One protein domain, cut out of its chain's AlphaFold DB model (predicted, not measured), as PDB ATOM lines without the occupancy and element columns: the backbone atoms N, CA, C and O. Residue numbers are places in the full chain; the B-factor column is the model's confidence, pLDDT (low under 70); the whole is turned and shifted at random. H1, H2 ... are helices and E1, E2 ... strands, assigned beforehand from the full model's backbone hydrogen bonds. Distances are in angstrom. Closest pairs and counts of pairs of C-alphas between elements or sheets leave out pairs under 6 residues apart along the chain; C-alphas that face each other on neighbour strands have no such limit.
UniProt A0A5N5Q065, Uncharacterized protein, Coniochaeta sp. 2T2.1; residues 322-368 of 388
ATOM      1  N   LEU A 322      20.101 -17.831  22.806       93.38
ATOM      2  CA  LEU A 322      19.608 -17.362  24.097       93.38
ATOM      3  C   LEU A 322      20.401 -16.132  24.528       93.38
ATOM      4  O   LEU A 322      21.624 -16.134  24.442       93.38
ATOM      5  N   THR A 323      19.727 -15.107  25.041       93.25
ATOM      6  CA  THR A 323      20.389 -14.010  25.761       93.25
ATOM      7  C   THR A 323      20.064 -14.095  27.243       93.25
ATOM      8  O   THR A 323      18.895 -14.108  27.625       93.25
ATOM      9  N   PHE A 324      21.095 -14.102  28.081       90.31
ATOM     10  CA  PHE A 324      20.982 -14.035  29.534       90.31
ATOM     11  C   PHE A 324      21.247 -12.606  30.002       90.31
ATOM     12  O   PHE A 324      22.266 -12.012  29.646       90.31
ATOM     13  N   PHE A 325      20.349 -12.071  30.825       87.44
ATOM     14  CA  PHE A 325      20.537 -10.791  31.502       87.44
ATOM     15  C   PHE A 325      21.020 -11.054  32.920       87.44
ATOM     16  O   PHE A 325      20.273 -11.616  33.719       87.44
ATOM     17  N   ILE A 326      22.250 -10.658  33.238       85.19
ATOM     18  CA  ILE A 326      22.897 -10.971  34.517       85.19
ATOM     19  C   ILE A 326      23.179  -9.681  35.285       85.19
ATOM     20  O   ILE A 326      23.745  -8.739  34.733       85.19
ATOM     21  N   HIS A 327      22.815  -9.631  36.565       78.75
ATOM     22  CA  HIS A 327      23.150  -8.529  37.468       78.75
ATOM     23  C   HIS A 327      23.581  -9.077  38.829       78.75
ATOM     24  O   HIS A 327      22.841  -9.854  39.424       78.75
ATOM     25  N   LYS A 328      24.752  -8.653  39.334       75.69
ATOM     26  CA  LYS A 328      25.324  -9.110  40.622       75.69
ATOM     27  C   LYS A 328      25.224 -10.635  40.788       75.69
ATOM     28  O   LYS A 328      24.640 -11.121  41.751       75.69
ATOM     29  N   ASP A 329      25.722 -11.351  39.782       72.69
ATOM     30  CA  ASP A 329      25.768 -12.819  39.719       72.69
ATOM     31  C   ASP A 329      24.402 -13.533  39.685       72.69
ATOM     32  O   ASP A 329      24.331 -14.755  39.791       72.69
ATOM     33  N   MET A 330      23.306 -12.796  39.475       74.56
ATOM     34  CA  MET A 330      21.960 -13.352  39.320       74.56
ATOM     35  C   MET A 330      21.459 -13.216  37.884       74.56
ATOM     36  O   MET A 330      21.523 -12.137  37.289       74.56
ATOM     37  N   VAL A 331      20.907 -14.304  37.336       80.38
ATOM     38  CA  VAL A 331      20.169 -14.274  36.066       80.38
ATOM     39  C   VAL A 331      18.813 -13.619  36.316       80.38
ATOM     40  O   VAL A 331      17.947 -14.177  36.983       80.38
ATOM     41  N   MET A 332      18.635 -12.422  35.769       77.69
ATOM     42  CA  MET A 332      17.429 -11.607  35.913       77.69
ATOM     43  C   MET A 332      16.349 -11.996  34.902       77.69
ATOM     44  O   MET A 332      15.162 -11.966  35.219       77.69
ATOM     45  N   ALA A 333      16.757 -12.351  33.683       82.38
ATOM     46  CA  ALA A 333      15.878 -12.861  32.637       82.38
ATOM     47  C   ALA A 333      16.667 -13.658  31.596       82.38
ATOM     48  O   ALA A 333      17.881 -13.498  31.450       82.38
ATOM     49  N   ILE A 334      15.938 -14.474  30.839       87.94
ATOM     50  CA  ILE A 334      16.434 -15.194  29.668       87.94
ATOM     51  C   ILE A 334      15.526 -14.822  28.496       87.94
ATOM     52  O   ILE A 334      14.303 -14.887  28.614       87.94
ATOM     53  N   HIS A 335      16.115 -14.414  27.377       90.25
ATOM     54  CA  HIS A 335      15.411 -14.161  26.128       90.25
ATOM     55  C   HIS A 335      15.716 -15.266  25.121       90.25
ATOM     56  O   HIS A 335      16.880 -15.529  24.818       90.25
ATOM     57  N   SER A 336      14.669 -15.889  24.590       90.62
ATOM     58  CA  SER A 336      14.753 -16.866  23.509       90.62
ATOM     59  C   SER A 336      14.733 -16.159  22.157       90.62
ATOM     60  O   SER A 336      13.697 -15.603  21.784       90.62
ATOM     61  N   HIS A 337      15.844 -16.201  21.423       90.94
ATOM     62  CA  HIS A 337      15.891 -15.680  20.063       90.94
ATOM     63  C   HIS A 337      15.214 -16.655  19.109       90.94
ATOM     64  O   HIS A 337      15.553 -17.836  19.082       90.94
ATOM     65  N   THR A 338      14.278 -16.159  18.311       88.69
ATOM     66  CA  THR A 338      13.600 -16.910  17.244       88.69
ATOM     67  C   THR A 338      13.575 -16.063  15.974       88.69
ATOM     68  O   THR A 338      13.970 -14.896  16.005       88.69
ATOM     69  N   GLU A 339      13.081 -16.607  14.860       84.00
ATOM     70  CA  GLU A 339      12.885 -15.834  13.620       84.00
ATOM     71  C   GLU A 339      12.011 -14.584  13.840       84.00
ATOM     72  O   GLU A 339      12.266 -13.525  13.270       84.00
ATOM     73  N   TYR A 340      11.020 -14.681  14.729       80.25
ATOM     74  CA  TYR A 340      10.074 -13.604  15.037       80.25
ATOM     75  C   TYR A 340      10.511 -12.725  16.218       80.25
ATOM     76  O   TYR A 340      10.019 -11.610  16.383       80.25
ATOM     77  N   ALA A 341      11.437 -13.210  17.047       83.00
ATOM     78  CA  ALA A 341      11.952 -12.525  18.228       83.00
ATOM     79  C   ALA A 341      13.482 -12.458  18.173       83.00
ATOM     80  O   ALA A 341      14.181 -13.036  18.996       83.00
ATOM     81  N   TRP A 342      14.019 -11.761  17.174       85.00
ATOM     82  CA  TRP A 342      15.466 -11.666  16.962       85.00
ATOM     83  C   TRP A 342      16.163 -10.712  17.946       85.00
ATOM     84  O   TRP A 342      17.373 -10.813  18.141       85.00
ATOM     85  N   SER A 343      15.423  -9.799  18.586       87.38
ATOM     86  CA  SER A 343      15.969  -8.785  19.495       87.38
ATOM     87  C   SER A 343      15.544  -8.999  20.944       87.38
ATOM     88  O   SER A 343      14.357  -8.970  21.277       87.38
ATOM     89  N   ALA A 344      16.536  -9.063  21.836       86.50
ATOM     90  CA  ALA A 344      16.323  -9.169  23.277       86.50
ATOM     91  C   ALA A 344      15.885  -7.843  23.935       86.50
ATOM     92  O   ALA A 344      15.543  -7.821  25.120       86.50
ATOM     93  N   LYS A 345      15.829  -6.739  23.172       83.19
ATOM     94  CA  LYS A 345      15.498  -5.396  23.677       83.19
ATOM     95  C   LYS A 345      14.166  -5.346  24.425       83.19
ATOM     96  O   LYS A 345      14.103  -4.802  25.519       83.19
ATOM     97  N   SER A 346      13.123  -5.973  23.886       77.44
ATOM     98  CA  SER A 346      11.804  -5.999  24.534       77.44
ATOM     99  C   SER A 346      11.816  -6.723  25.886       77.44
ATOM    100  O   SER A 346      10.994  -6.444  26.753       77.44
ATOM    101  N   THR A 347      12.735  -7.672  26.081       81.56
ATOM    102  CA  THR A 347      12.890  -8.376  27.360       81.56
ATOM    103  C   THR A 347      13.660  -7.524  28.353       81.56
ATOM    104  O   THR A 347      13.243  -7.440  29.504       81.56
ATOM    105  N   PHE A 348      14.697  -6.828  27.889       80.38
ATOM    106  CA  PHE A 348      15.434  -5.859  28.690       80.38
ATOM    107  C   PHE A 348      14.554  -4.713  29.195       80.38
ATOM    108  O   PHE A 348      14.544  -4.436  30.388       80.38
ATOM    109  N   ASP A 349      13.759  -4.106  28.310       75.50
ATOM    110  CA  ASP A 349      12.898  -2.962  28.641       75.50
ATOM    111  C   ASP A 349      11.803  -3.326  29.677       75.50
ATOM    112  O   ASP A 349      11.194  -2.443  30.276       75.50
ATOM    113  N   ARG A 350      11.547  -4.625  29.909       71.69
ATOM    114  CA  ARG A 350      10.606  -5.131  30.928       71.69
ATOM    115  C   ARG A 350      11.259  -5.475  32.266       71.69
ATOM    116  O   ARG A 350      10.529  -5.794  33.207       71.69
ATOM    117  N   LEU A 351      12.590  -5.470  32.358       71.50
ATOM    118  CA  LEU A 351      13.269  -5.738  33.619       71.50
ATOM    119  C   LEU A 351      12.922  -4.636  34.627       71.50
ATOM    120  O   LEU A 351      12.886  -3.462  34.259       71.50
ATOM    121  N   PRO A 352      12.642  -4.986  35.893       62.56
ATOM    122  CA  PRO A 352      12.360  -3.981  36.902       62.56
ATOM    123  C   PRO A 352      13.573  -3.064  37.084       62.56
ATOM    124  O   PRO A 352      14.714  -3.535  37.133       62.56
ATOM    125  N   ASP A 353      13.312  -1.768  37.262       54.97
ATOM    126  CA  ASP A 353      14.302  -0.807  37.741       54.97
ATOM    127  C   ASP A 353      14.634  -1.138  39.201       54.97
ATOM    128  O   ASP A 353      14.067  -0.593  40.150       54.97
ATOM    129  N   TRP A 354      15.512  -2.121  39.393       53.62
ATOM    130  CA  TRP A 354      16.009  -2.487  40.710       53.62
ATOM    131  C   TRP A 354      16.715  -1.269  41.334       53.62
ATOM    132  O   TRP A 354      17.345  -0.501  40.599       53.62
ATOM    133  N   PRO A 355      16.626  -1.039  42.662       45.06
ATOM    134  CA  PRO A 355      17.285   0.092  43.311       45.06
ATOM    135  C   PRO A 355      18.807  -0.057  43.179       45.06
ATOM    136  O   PRO A 355      19.465  -0.724  43.976       45.06
ATOM    137  N   GLY A 356      19.346   0.525  42.110       48.94
ATOM    138  CA  GLY A 356      20.701   0.288  41.630       48.94
ATOM    139  C   GLY A 356      20.693  -0.048  40.142       48.94
ATOM    140  O   GLY A 356      20.645  -1.213  39.776       48.94
ATOM    141  N   ASP A 357      20.727   1.003  39.327       53.41
ATOM    142  CA  ASP A 357      21.113   1.045  37.912       53.41
ATOM    143  C   ASP A 357      20.948  -0.279  37.127       53.41
ATOM    144  O   ASP A 357      21.898  -1.033  36.910       53.41
ATOM    145  N   SER A 358      19.728  -0.536  36.640       51.41
ATOM    146  CA  SER A 358      19.384  -1.603  35.678       51.41
ATOM    147  C   SER A 358      20.286  -1.607  34.422       51.41
ATOM    148  O   SER A 358      20.421  -2.626  33.735       51.41
ATOM    149  N   ARG A 359      20.990  -0.492  34.174       54.12
ATOM    150  CA  ARG A 359      22.021  -0.305  33.141       54.12
ATOM    151  C   ARG A 359      23.341  -1.039  33.406       54.12
ATOM    152  O   ARG A 359      24.174  -1.088  32.511       54.12
ATOM    153  N   LEU A 360      23.535  -1.622  34.590       57.59
ATOM    154  CA  LEU A 360      24.698  -2.457  34.930       57.59
ATOM    155  C   LEU A 360      24.458  -3.955  34.678       57.59
ATOM    156  O   LEU A 360      25.191  -4.796  35.200       57.59
ATOM    157  N   SER A 361      23.408  -4.323  33.942       69.88
ATOM    158  CA  SER A 361      23.201  -5.719  33.554       69.88
ATOM    159  C   SER A 361      24.137  -6.107  32.409       69.88
ATOM    160  O   SER A 361      24.271  -5.399  31.412       69.88
ATOM    161  N   THR A 362      24.792  -7.254  32.554       84.06
ATOM    162  CA  THR A 362      25.583  -7.864  31.483       84.06
ATOM    163  C   THR A 362      24.666  -8.716  30.619       84.06
ATOM    164  O   THR A 362      23.856  -9.483  31.142       84.06
ATOM    165  N   TRP A 363      24.789  -8.569  29.302       90.00
ATOM    166  CA  TRP A 363      24.053  -9.363  28.326       90.00
ATOM    167  C   TRP A 363      24.996 -10.427  27.782       90.00
ATOM    168  O   TRP A 363      26.034 -10.099  27.210       90.00
ATOM    169  N   VAL A 364      24.639 -11.694  27.958       90.31
ATOM    170  CA  VAL A 364      25.416 -12.817  27.429       90.31
ATOM    171  C   VAL A 364      24.578 -13.514  26.374       90.31
ATOM    172  O   VAL A 364      23.589 -14.163  26.709       90.31
ATOM    173  N   TYR A 365      24.960 -13.359  25.108       92.62
ATOM    174  CA  TYR A 365      24.342 -14.072  23.994       92.62
ATOM    175  C   TYR A 365      25.056 -15.403  23.755       92.62
ATOM    176  O   TYR A 365      26.277 -15.448  23.616       92.62
ATOM    177  N   VAL A 366      24.274 -16.475  23.685       91.19
ATOM    178  CA  VAL A 366      24.709 -17.832  23.371       91.19
ATOM    179  C   VAL A 366      23.990 -18.253  22.088       91.19
ATOM    180  O   VAL A 366      22.770 -18.442  22.128       91.19
ATOM    181  N   PRO A 367      24.686 -18.364  20.943       90.62
ATOM    182  CA  PRO A 367      24.071 -18.878  19.726       90.62
ATOM    183  C   PRO A 367      23.676 -20.347  19.918       90.62
ATOM    184  O   PRO A 367      24.373 -21.094  20.596       90.62
ATOM    185  N   LEU A 368      22.551 -20.741  19.324       89.25
ATOM    186  CA  LEU A 368      22.070 -22.123  19.270       89.25
ATOM    187  C   LEU A 368      21.637 -22.412  17.827       89.25
ATOM    188  O   LEU A 368      20.451 -22.312  17.509       89.25
TER     189      LEU A 368
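Overview. This is residues 322 to 368 of the 388 residues of an uncharacterized protein of Coniochaeta sp. 2T2.1 (UniProt A0A5N5Q065). This is a small antiparallel sheet of three strands, E2, E1 and E3, with one face covered by the chain that runs back from E2 to E3, a crossing that includes the one short helix H1. The other face of the sheet is bare, and the outline is elongated, with spans of 34 by 18 by 11 A. The printed part has 47 residues, with three named strands and one named helix in the order E1, E2, H1, E3, and the sheet order is E2, E1, E3. The class is mostly strand, and the whole is compact, with a radius of gyration of the C-alphas of 10.7 A.

Along the chain. Start with the sheet and find C-alpha 322 at (19.608, -17.362, 24.097), where E1 begins; it covers residues 322 to 327 and runs 16.4 A from first to last C-alpha. E2, residues 330 to 337, is the longest strand by residues and measures 20.3 A. E3, residues 362 to 367, runs 16.2 A and ends at C-alpha 367, at (24.071, -18.878, 19.726). Now look for H1, residues 345 to 348, which begins at C-alpha 345, at (15.498, -5.396, 23.677), and is 5.0 A long.

Arrangement. E1 is the inner strand, and E2 and E3 are the edge strands. E1 and E2 form a hairpin, antiparallel at 160 degrees; look at N 325 and O 333, within hydrogen-bond range at 2.9 A. E1 and E3 are antiparallel at 162 degrees, with N 324 and O 364 within hydrogen-bond range at 2.8 A. H1 is on the sheet at a height over the sheet of 8.7 A, over none of the strands, but only just: two of its four C-alphas fall on E2 and two on E1. The closest C-alphas of H1 and E2 are those of Thr 347 and His 335, 6.4 A apart. H1 is too short for a pair of O i and N i+4 inside it; its one O i to N i+3 pair is within range. E2, H1 and E3 make a split strand-helix-strand unit, two strands that run the same way with E1 between them in the sheet, and its crossover is right-handed.

Size, cuts and confidence. The two C-alphas farthest apart are those of Glu 339 and Pro 355, at 34.0 A, while those of Leu 322 and Leu 368 are 7.2 A apart. The printed part has no cut. The link from E1 to E2 is tight, that from E2 to H1 is short, and that from H1 to E3, residues 349 to 361, is long. Check the B-factor column there: residues 352 to 361 are under 70, while the mean pLDDT of the printed part is 78.0 in this model.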